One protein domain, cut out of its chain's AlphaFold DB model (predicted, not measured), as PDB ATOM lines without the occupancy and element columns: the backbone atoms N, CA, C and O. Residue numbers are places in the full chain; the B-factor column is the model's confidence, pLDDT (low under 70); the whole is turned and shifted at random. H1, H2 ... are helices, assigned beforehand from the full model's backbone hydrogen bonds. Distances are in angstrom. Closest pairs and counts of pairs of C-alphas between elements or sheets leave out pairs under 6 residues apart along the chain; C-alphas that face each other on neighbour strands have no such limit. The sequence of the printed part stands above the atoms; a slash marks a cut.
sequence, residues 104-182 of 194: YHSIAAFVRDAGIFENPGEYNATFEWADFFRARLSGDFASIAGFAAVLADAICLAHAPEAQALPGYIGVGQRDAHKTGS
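This is residues 104 to 182 of the 194 residues of an uncharacterized protein of Burkholderia sp. JS23 (UniProt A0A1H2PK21). The longest helix, H3, and H2 each pack on H1, steeply tilted, while H4 and H5 lie off this core, H5 at one end of the length. The 79 printed residues hold five named helices, H1 to H5, and no named strand: all helix. The whole is compact, radius of gyration of the C-alphas 12.5 A, but elongated, 37 by 23 by 22 A.

Find C-alpha 144 at (35.931, -12.289, 142.966); H3 runs 19.8 A to residue 157. H1 is residues 104 to 113, 14.0 A; H2, 126 to 134; H4, 161 to 165. H5, residues 175 to 181, ends at (7.006, -24.655, 130.838).

H3 touches H1 with residues 150 to 155 alone, closest C-alphas Leu 151 and Ile 107, 5.9 A. H2 touches H1, closest C-alphas Ala 130 and Tyr 104, 4.7 A. H4 and H5 touch no helix. O i to N i+4 pairs are all within hydrogen-bond range in H1, H2 and H3, 2 of 3 in H5, 0 of 1 in H4, where 1 of 2 O i to N i+3 pairs is.

The farthest C-alphas, Ala 142 and Gly 181, are 37.6 A apart. The printed part has no cut; the link H1 to H2 is long. Residues 122 to 123 and 172 to 182 have pLDDT under 70.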
ATOM      1  N   TYR A 104      24.905  -4.939 146.106       95.12
ATOM      2  CA  TYR A 104      23.716  -5.741 146.397       95.12
ATOM      3  C   TYR A 104      22.736  -5.763 145.229       95.12
ATOM      4  O   TYR A 104      22.100  -6.795 144.999       95.12
ATOM      5  N   HIS A 105      22.663  -4.685 144.444       92.25
ATOM      6  CA  HIS A 105      21.905  -4.682 143.196       92.25
ATOM      7  C   HIS A 105      22.496  -5.686 142.192       92.25
ATOM      8  O   HIS A 105      21.754  -6.444 141.562       92.25
ATOM      9  N   SER A 106      23.831  -5.783 142.118       92.25
ATOM     10  CA  SER A 106      24.512  -6.835 141.349       92.25
ATOM     11  C   SER A 106      24.174  -8.236 141.874       92.25
ATOM     12  O   SER A 106      23.759  -9.092 141.094       92.25
ATOM     13  N   ILE A 107      24.276  -8.479 143.186       96.06
ATOM     14  CA  ILE A 107      23.902  -9.771 143.793       96.06
ATOM     15  C   ILE A 107      22.461 -10.151 143.437       96.06
ATOM     16  O   ILE A 107      22.221 -11.265 142.972       96.06
ATOM     17  N   ALA A 108      21.509  -9.231 143.595       95.50
ATOM     18  CA  ALA A 108      20.110  -9.481 143.279       95.50
ATOM     19  C   ALA A 108      19.899  -9.809 141.792       95.50
ATOM     20  O   ALA A 108      19.158 -10.744 141.482       95.50
ATOM     21  N   ALA A 109      20.602  -9.134 140.878       91.56
ATOM     22  CA  ALA A 109      20.566  -9.464 139.454       91.56
ATOM     23  C   ALA A 109      21.090 -10.887 139.176       91.56
ATOM     24  O   ALA A 109      20.425 -11.653 138.478       91.56
ATOM     25  N   PHE A 110      22.215 -11.289 139.778       93.69
ATOM     26  CA  PHE A 110      22.747 -12.652 139.630       93.69
ATOM     27  C   PHE A 110      21.820 -13.722 140.226       93.69
ATOM     28  O   PHE A 110      21.655 -14.795 139.643       93.69
ATOM     29  N   VAL A 111      21.191 -13.443 141.370       94.25
ATOM     30  CA  VAL A 111      20.205 -14.344 141.990       94.25
ATOM     31  C   VAL A 111      18.971 -14.498 141.091       94.25
ATOM     32  O   VAL A 111      18.470 -15.613 140.916       94.25
ATOM     33  N   ARG A 112      18.512 -13.411 140.459       93.50
ATOM     34  CA  ARG A 112      17.432 -13.446 139.467       93.50
ATOM     35  C   ARG A 112      17.811 -14.276 138.244       93.50
ATOM     36  O   ARG A 112      17.047 -15.147 137.840       93.50
ATOM     37  N   ASP A 113      19.001 -14.054 137.690       88.56
ATOM     38  CA  ASP A 113      19.503 -14.779 136.514       88.56
ATOM     39  C   ASP A 113      19.680 -16.283 136.793       88.56
ATOM     40  O   ASP A 113      19.532 -17.116 135.896       88.56
ATOM     41  N   ALA A 114      19.921 -16.656 138.054       88.12
ATOM     42  CA  ALA A 114      19.906 -18.045 138.512       88.12
ATOM     43  C   ALA A 114      18.485 -18.653 138.627       88.12
ATOM     44  O   ALA A 114      18.350 -19.834 138.962       88.12
ATOM     45  N   GLY A 115      17.429 -17.885 138.335       89.25
ATOM     46  CA  GLY A 115      16.030 -18.320 138.351       89.25
ATOM     47  C   GLY A 115      15.459 -18.510 139.757       89.25
ATOM     48  O   GLY A 115      14.610 -19.378 139.966       89.25
ATOM     49  N   ILE A 116      15.979 -17.772 140.741       91.25
ATOM     50  CA  ILE A 116      15.571 -17.893 142.149       91.25
ATOM     51  C   ILE A 116      14.337 -17.040 142.458       91.25
ATOM     52  O   ILE A 116      13.509 -17.434 143.281       91.25
ATOM     53  N   PHE A 117      14.195 -15.912 141.767       92.25
ATOM     54  CA  PHE A 117      12.999 -15.081 141.761       92.25
ATOM     55  C   PHE A 117      12.777 -14.504 140.357       92.25
ATOM     56  O   PHE A 117      13.690 -14.479 139.529       92.25
ATOM     57  N   GLU A 118      11.559 -14.049 140.093       90.81
ATOM     58  CA  GLU A 118      11.151 -13.398 138.848       90.81
ATOM     59  C   GLU A 118      10.910 -11.902 139.050       90.81
ATOM     60  O   GLU A 118      10.740 -11.426 140.166       90.81
ATOM     61  N   ASN A 119      10.852 -11.142 137.958       84.44
ATOM     62  CA  ASN A 119      10.449  -9.743 138.013       84.44
ATOM     63  C   ASN A 119       8.941  -9.618 137.717       84.44
ATOM     64  O   ASN A 119       8.553  -9.784 136.557       84.44
ATOM     65  N   PRO A 120       8.070  -9.369 138.713       79.38
ATOM     66  CA  PRO A 120       6.637  -9.270 138.476       79.38
ATOM     67  C   PRO A 120       6.274  -7.918 137.843       79.38
ATOM     68  O   PRO A 120       6.384  -6.866 138.468       79.38
ATOM     69  N   GLY A 121       5.771  -7.955 136.608       74.00
ATOM     70  CA  GLY A 121       5.289  -6.762 135.907       74.00
ATOM     71  C   GLY A 121       6.397  -5.748 135.598       74.00
ATOM     72  O   GLY A 121       7.526  -6.123 135.288       74.00
ATOM     73  N   GLU A 122       6.051  -4.460 135.656       64.69
ATOM     74  CA  GLU A 122       6.960  -3.340 135.345       64.69
ATOM     75  C   GLU A 122       7.831  -2.911 136.539       64.69
ATOM     76  O   GLU A 122       8.767  -2.132 136.377       64.69
ATOM     77  N   TYR A 123       7.554  -3.426 137.740       67.94
ATOM     78  CA  TYR A 123       8.330  -3.122 138.937       67.94
ATOM     79  C   TYR A 123       9.685  -3.829 138.890       67.94
ATOM     80  O   TYR A 123       9.726  -5.040 138.693       67.94
ATOM     81  N   ASN A 124      10.795  -3.113 139.096       77.88
ATOM     82  CA  ASN A 124      12.109  -3.747 139.203       77.88
ATOM     83  C   ASN A 124      12.312  -4.325 140.615       77.88
ATOM     84  O   ASN A 124      12.872  -3.669 141.493       77.88
ATOM     85  N   ALA A 125      11.895  -5.581 140.805       86.06
ATOM     86  CA  ALA A 125      12.017  -6.327 142.058       86.06
ATOM     87  C   ALA A 125      13.458  -6.424 142.574       86.06
ATOM     88  O   ALA A 125      13.671  -6.590 143.772       86.06
ATOM     89  N   THR A 126      14.451  -6.285 141.693       88.25
ATOM     90  CA  THR A 126      15.877  -6.343 142.042       88.25
ATOM     91  C   THR A 126      16.241  -5.363 143.161       88.25
ATOM     92  O   THR A 126      17.086  -5.703 143.984       88.25
ATOM     93  N   PHE A 127      15.581  -4.201 143.250       88.62
ATOM     94  CA  PHE A 127      15.819  -3.238 144.332       88.62
ATOM     95  C   PHE A 127      15.366  -3.764 145.704       88.62
ATOM     96  O   PHE A 127      16.165  -3.759 146.635       88.62
ATOM     97  N   GLU A 128      14.154  -4.320 145.842       91.44
ATOM     98  CA  GLU A 128      13.715  -4.903 147.129       91.44
ATOM     99  C   GLU A 128      14.568  -6.104 147.540       91.44
ATOM    100  O   GLU A 128      14.870  -6.302 148.717       91.44
ATOM    101  N   TRP A 129      14.978  -6.913 146.563       95.75
ATOM    102  CA  TRP A 129      15.876  -8.033 146.812       95.75
ATOM    103  C   TRP A 129      17.261  -7.554 147.268       95.75
ATOM    104  O   TRP A 129      17.814  -8.116 148.213       95.75
ATOM    105  N   ALA A 130      17.802  -6.489 146.668       95.31
ATOM    106  CA  ALA A 130      19.047  -5.863 147.109       95.31
ATOM    107  C   ALA A 130      18.936  -5.332 148.548       95.31
ATOM    108  O   ALA A 130      19.804  -5.621 149.376       95.31
ATOM    109  N   ASP A 131      17.835  -4.648 148.877       94.44
ATOM    110  CA  ASP A 131      17.537  -4.161 150.228       94.44
ATOM    111  C   ASP A 131      17.475  -5.314 151.245       94.44
ATOM    112  O   ASP A 131      18.062  -5.261 152.332       94.44
ATOM    113  N   PHE A 132      16.794  -6.400 150.873       96.00
ATOM    114  CA  PHE A 132      16.677  -7.597 151.694       96.00
ATOM    115  C   PHE A 132      18.037  -8.238 151.986       96.00
ATOM    116  O   PHE A 132      18.296  -8.609 153.141       96.00
ATOM    117  N   PHE A 133      18.899  -8.337 150.969       97.19
ATOM    118  CA  PHE A 133      20.249  -8.873 151.107       97.19
ATOM    119  C   PHE A 133      21.147  -7.954 151.932       97.19
ATOM    120  O   PHE A 133      21.793  -8.450 152.854       97.19
ATOM    121  N   ARG A 134      21.151  -6.634 151.697       95.69
ATOM    122  CA  ARG A 134      22.026  -5.720 152.455       95.69
ATOM    123  C   ARG A 134      21.705  -5.655 153.937       95.69
ATOM    124  O   ARG A 134      22.588  -5.417 154.752       95.69
ATOM    125  N   ALA A 135      20.449  -5.894 154.302       95.56
ATOM    126  CA  ALA A 135      20.042  -5.929 155.699       95.56
ATOM    127  C   ALA A 135      20.540  -7.181 156.449       95.56
ATOM    128  O   ALA A 135      20.429  -7.236 157.674       95.56
ATOM    129  N   ARG A 136      21.024  -8.213 155.741       96.38
ATOM    130  CA  ARG A 136      21.276  -9.556 156.306       96.38
ATOM    131  C   ARG A 136      22.644 -10.130 155.979       96.38
ATOM    132  O   ARG A 136      23.119 -10.998 156.707       96.38
ATOM    133  N   LEU A 137      23.255  -9.676 154.897       96.06
ATOM    134  CA  LEU A 137      24.538 -10.153 154.418       96.06
ATOM    135  C   LEU A 137      25.569  -9.042 154.541       96.06
ATOM    136  O   LEU A 137      25.266  -7.859 154.440       96.06
ATOM    137  N   SER A 138      26.805  -9.453 154.769       95.12
ATOM    138  CA  SER A 138      27.978  -8.594 154.700       95.12
ATOM    139  C   SER A 138      29.125  -9.437 154.169       95.12
ATOM    140  O   SER A 138      29.157 -10.649 154.390       95.12
ATOM    141  N   GLY A 139      30.059  -8.820 153.461       93.50
ATOM    142  CA  GLY A 139      31.191  -9.546 152.916       93.50
ATOM    143  C   GLY A 139      32.111  -8.656 152.107       93.50
ATOM    144  O   GLY A 139      31.954  -7.438 152.057       93.50
ATOM    145  N   ASP A 140      33.099  -9.295 151.497       93.50
ATOM    146  CA  ASP A 140      34.025  -8.648 150.582       93.50
ATOM    147  C   ASP A 140      33.420  -8.623 149.175       93.50
ATOM    148  O   ASP A 140      33.310  -9.657 148.526       93.50
ATOM    149  N   PHE A 141      33.040  -7.440 148.701       92.69
ATOM    150  CA  PHE A 141      32.541  -7.244 147.337       92.69
ATOM    151  C   PHE A 141      33.643  -6.856 146.344       92.69
ATOM    152  O   PHE A 141      33.396  -6.819 145.143       92.69
ATOM    153  N   ALA A 142      34.861  -6.583 146.825       90.50
ATOM    154  CA  ALA A 142      35.969  -6.133 145.992       90.50
ATOM    155  C   ALA A 142      36.714  -7.300 145.330       90.50
ATOM    156  O   ALA A 142      37.267  -7.144 144.241       90.50
ATOM    157  N   SER A 143      36.749  -8.475 145.969       92.69
ATOM    158  CA  SER A 143      37.354  -9.668 145.373       92.69
ATOM    159  C   SER A 143      36.327 -10.587 144.716       92.69
ATOM    160  O   SER A 143      35.207 -10.761 145.192       92.69
ATOM    161  N   ILE A 144      36.748 -11.269 143.646       90.50
ATOM    162  CA  ILE A 144      35.931 -12.289 142.966       90.50
ATOM    163  C   ILE A 144      35.500 -13.392 143.945       90.50
ATOM    164  O   ILE A 144      34.365 -13.859 143.896       90.50
ATOM    165  N   ALA A 145      36.405 -13.818 144.830       92.81
ATOM    166  CA  ALA A 145      36.126 -14.874 145.800       92.81
ATOM    167  C   ALA A 145      35.128 -14.414 146.872       92.81
ATOM    168  O   ALA A 145      34.218 -15.167 147.213       92.81
ATOM    169  N   GLY A 146      35.278 -13.184 147.370       95.12
ATOM    170  CA  GLY A 146      34.353 -12.587 148.328       95.12
ATOM    171  C   GLY A 146      32.961 -12.398 147.728       95.12
ATOM    172  O   GLY A 146      31.982 -12.867 148.308       95.12
ATOM    173  N   PHE A 147      32.879 -11.835 146.519       95.06
ATOM    174  CA  PHE A 147      31.613 -11.661 145.811       95.06
ATOM    175  C   PHE A 147      30.908 -13.005 145.597       95.06
ATOM    176  O   PHE A 147      29.715 -13.137 145.866       95.06
ATOM    177  N   ALA A 148      31.650 -14.031 145.167       94.00
ATOM    178  CA  ALA A 148      31.108 -15.375 144.987       94.00
ATOM    179  C   ALA A 148      30.588 -15.986 146.300       94.00
ATOM    180  O   ALA A 148      29.577 -16.688 146.278       94.00
ATOM    181  N   ALA A 149      31.249 -15.714 147.431       97.06
ATOM    182  CA  ALA A 149      30.792 -16.169 148.740       97.06
ATOM    183  C   ALA A 149      29.473 -15.488 149.140       97.06
ATOM    184  O   ALA A 149      28.509 -16.181 149.460       97.06
ATOM    185  N   VAL A 150      29.388 -14.158 149.017       97.62
ATOM    186  CA  VAL A 150      28.148 -13.424 149.321       97.62
ATOM    187  C   VAL A 150      27.009 -13.845 148.390       97.62
ATOM    188  O   VAL A 150      25.876 -13.995 148.840       97.62
ATOM    189  N   LEU A 151      27.291 -14.092 147.107       97.25
ATOM    190  CA  LEU A 151      26.291 -14.592 146.163       97.25
ATOM    191  C   LEU A 151      25.759 -15.971 146.571       97.25
ATOM    192  O   LEU A 151      24.555 -16.213 146.486       97.25
ATOM    193  N   ALA A 152      26.630 -16.874 147.028       96.38
ATOM    194  CA  ALA A 152      26.205 -18.179 147.523       96.38
ATOM    195  C   ALA A 152      25.288 -18.042 148.751       96.38
ATOM    196  O   ALA A 152      24.219 -18.661 148.787       96.38
ATOM    197  N   ASP A 153      25.651 -17.175 149.700       97.44
ATOM    198  CA  ASP A 153      24.831 -16.891 150.880       97.44
ATOM    199  C   ASP A 153      23.488 -16.246 150.502       97.44
ATOM    200  O   ASP A 153      22.446 -16.618 151.044       97.44
ATOM    201  N   ALA A 154      23.480 -15.342 149.518       97.25
ATOM    202  CA  ALA A 154      22.269 -14.715 148.996       97.25
ATOM    203  C   ALA A 154      21.314 -15.727 148.361       97.25
ATOM    204  O   ALA A 154      20.112 -15.670 148.614       97.25
ATOM    205  N   ILE A 155      21.826 -16.702 147.602       95.31
ATOM    206  CA  ILE A 155      21.009 -17.790 147.046       95.31
ATOM    207  C   ILE A 155      20.381 -18.625 148.171       95.31
ATOM    208  O   ILE A 155      19.199 -18.962 148.099       95.31
ATOM    209  N   CYS A 156      21.140 -18.951 149.221       94.38
ATOM    210  CA  CYS A 156      20.601 -19.665 150.379       94.38
ATOM    211  C   CYS A 156      19.516 -18.849 151.092       94.38
ATOM    212  O   CYS A 156      18.432 -19.366 151.372       94.38
ATOM    213  N   LEU A 157      19.789 -17.570 151.344       95.62
ATOM    214  CA  LEU A 157      18.878 -16.663 152.030       95.62
ATOM    215  C   LEU A 157      17.601 -16.401 151.220       95.62
ATOM    216  O   LEU A 157      16.519 -16.295 151.791       95.62
ATOM    217  N   ALA A 158      17.693 -16.382 149.891       95.06
ATOM    218  CA  ALA A 158      16.549 -16.233 149.001       95.06
ATOM    219  C   ALA A 158      15.557 -17.405 149.061       95.06
ATOM    220  O   ALA A 158      14.446 -17.288 148.552       95.06
ATOM    221  N   HIS A 159      15.927 -18.538 149.668       92.19
ATOM    222  CA  HIS A 159      15.017 -19.667 149.915       92.19
ATOM    223  C   HIS A 159      14.447 -19.675 151.331       92.19
ATOM    224  O   HIS A 159      13.629 -20.540 151.657       92.19
ATOM    225  N   ALA A 160      14.920 -18.776 152.190       91.75
ATOM    226  CA  ALA A 160      14.503 -18.733 153.573       91.75
ATOM    227  C   ALA A 160      13.043 -18.242 153.673       91.75
ATOM    228  O   ALA A 160      12.579 -17.494 152.806       91.75
ATOM    229  N   PRO A 161      12.287 -18.654 154.708       91.44
ATOM    230  CA  PRO A 161      10.903 -18.217 154.902       91.44
ATOM    231  C   PRO A 161      10.714 -16.695 154.866       91.44
ATOM    232  O   PRO A 161       9.686 -16.208 154.404       91.44
ATOM    233  N   GLU A 162      11.719 -15.943 155.303       91.81
ATOM    234  CA  GLU A 162      11.745 -14.485 155.330       91.81
ATOM    235  C   GLU A 162      11.671 -13.853 153.931       91.81
ATOM    236  O   GLU A 162      11.194 -12.727 153.807       91.81
ATOM    237  N   ALA A 163      12.105 -14.564 152.885       94.00
ATOM    238  CA  ALA A 163      12.069 -14.087 151.503       94.00
ATOM    239  C   ALA A 163      10.695 -14.276 150.832       94.00
ATOM    240  O   ALA A 163      10.459 -13.724 149.762       94.00
ATOM    241  N   GLN A 164       9.763 -15.019 151.445       92.50
ATOM    242  CA  GLN A 164       8.456 -15.337 150.840       92.50
ATOM    243  C   GLN A 164       7.578 -14.108 150.583       92.50
ATOM    244  O   GLN A 164       6.686 -14.160 149.741       92.50
ATOM    245  N   ALA A 165       7.805 -13.026 151.329       91.12
ATOM    246  CA  ALA A 165       7.074 -11.774 151.170       91.12
ATOM    247  C   ALA A 165       7.615 -10.899 150.026       91.12
ATOM    248  O   ALA A 165       6.971  -9.912 149.681       91.12
ATOM    249  N   LEU A 166       8.781 -11.233 149.460       93.25
ATOM    250  CA  LEU A 166       9.411 -10.430 148.417       93.25
ATOM    251  C   LEU A 166       8.730 -10.630 147.057       93.25
ATOM    252  O   LEU A 166       8.266 -11.734 146.737       93.25
ATOM    253  N   PRO A 167       8.703  -9.581 146.217       92.00
ATOM    254  CA  PRO A 167       8.123  -9.654 144.885       92.00
ATOM    255  C   PRO A 167       8.809 -10.727 144.033       92.00
ATOM    256  O   PRO A 167      10.035 -10.826 143.976       92.00
ATOM    257  N   GLY A 168       7.992 -11.533 143.352       91.56
ATOM    258  CA  GLY A 168       8.464 -12.552 142.414       91.56
ATOM    259  C   GLY A 168       9.170 -13.751 143.049       91.56
ATOM    260  O   GLY A 168       9.815 -14.512 142.329       91.56
ATOM    261  N   TYR A 169       9.062 -13.943 144.367       92.44
ATOM    262  CA  TYR A 169       9.603 -15.112 145.061       92.44
ATOM    263  C   TYR A 169       9.141 -16.437 144.428       92.44
ATOM    264  O   TYR A 169       7.945 -16.664 144.231       92.44
ATOM    265  N   ILE A 170      10.092 -17.349 144.178       88.62
ATOM    266  CA  ILE A 170       9.820 -18.704 143.682       88.62
ATOM    267  C   ILE A 170      10.169 -19.722 144.766       88.62
ATOM    268  O   ILE A 170      11.342 -19.979 145.071       88.62
ATOM    269  N   GLY A 171       9.135 -20.372 145.303       79.62
ATOM    270  CA  GLY A 171       9.299 -21.423 146.303       79.62
ATOM    271  C   GLY A 171      10.090 -22.628 145.782       79.62
ATOM    272  O   GLY A 171      10.049 -22.962 144.598       79.62
ATOM    273  N   VAL A 172      10.767 -23.338 146.691       69.12
ATOM    274  CA  VAL A 172      11.610 -24.512 146.378       69.12
ATOM    275  C   VAL A 172      10.855 -25.587 145.572       69.12
ATOM    276  O   VAL A 172      11.449 -26.225 144.712       69.12
ATOM    277  N   GLY A 173       9.539 -25.736 145.769       60.72
ATOM    278  CA  GLY A 173       8.690 -26.674 145.015       60.72
ATOM    279  C   GLY A 173       8.103 -26.147 143.694       60.72
ATOM    280  O   GLY A 173       7.444 -26.904 142.988       60.72
ATOM    281  N   GLN A 174       8.303 -24.871 143.348       58.94
ATOM    282  CA  GLN A 174       7.736 -24.251 142.138       58.94
ATOM    283  C   GLN A 174       8.725 -24.196 140.956       58.94
ATOM    284  O   GLN A 174       8.315 -23.986 139.814       58.94
ATOM    285  N   ARG A 175      10.018 -24.463 141.187       54.81
ATOM    286  CA  ARG A 175      11.062 -24.415 140.140       54.81
ATOM    287  C   ARG A 175      10.984 -25.537 139.117       54.81
ATOM    288  O   ARG A 175      11.251 -25.304 137.937       54.81
ATOM    289  N   ASP A 176      10.602 -26.735 139.548       50.38
ATOM    290  CA  ASP A 176      10.509 -27.901 138.662       50.38
ATOM    291  C   ASP A 176       9.375 -27.742 137.630       50.38
ATOM    292  O   ASP A 176       9.477 -28.210 136.492       50.38
ATOM    293  N   ALA A 177       8.331 -26.986 137.984       48.94
ATOM    294  CA  ALA A 177       7.245 -26.623 137.076       48.94
ATOM    295  C   ALA A 177       7.644 -25.498 136.099       48.94
ATOM    296  O   ALA A 177       7.257 -25.526 134.931       48.94
ATOM    297  N   HIS A 178       8.465 -24.533 136.532       47.41
ATOM    298  CA  HIS A 178       8.885 -23.422 135.672       47.41
ATOM    299  C   HIS A 178       9.887 -23.864 134.584       47.41
ATOM    300  O   HIS A 178       9.789 -23.447 133.428       47.41
ATOM    301  N   LYS A 179      10.802 -24.799 134.897       49.91
ATOM    302  CA  LYS A 179      11.730 -25.370 133.896       49.91
ATOM    303  C   LYS A 179      11.032 -26.192 132.810       49.91
ATOM    304  O   LYS A 179      11.532 -26.259 131.690       49.91
ATOM    305  N   THR A 180       9.889 -26.805 133.113       44.12
ATOM    306  CA  THR A 180       9.133 -27.626 132.152       44.12
ATOM    307  C   THR A 180       8.202 -26.801 131.250       44.12
ATOM    308  O   THR A 180       7.854 -27.267 130.166       44.12
ATOM    309  N   GLY A 181       7.863 -25.559 131.624       39.41
ATOM    310  CA  GLY A 181       7.006 -24.655 130.838       39.41
ATOM    311  C   GLY A 181       7.711 -23.834 129.745       39.41
ATOM    312  O   GLY A 181       7.052 -23.405 128.800       39.41
ATOM    313  N   SER A 182       9.034 -23.642 129.829       42.25
ATOM    314  CA  SER A 182       9.820 -22.858 128.848       42.25
ATOM    315  C   SER A 182      10.325 -23.659 127.635       42.25
ATOM    316  O   SER A 182      10.961 -23.105 126.735       42.25
TER     317      SER A 182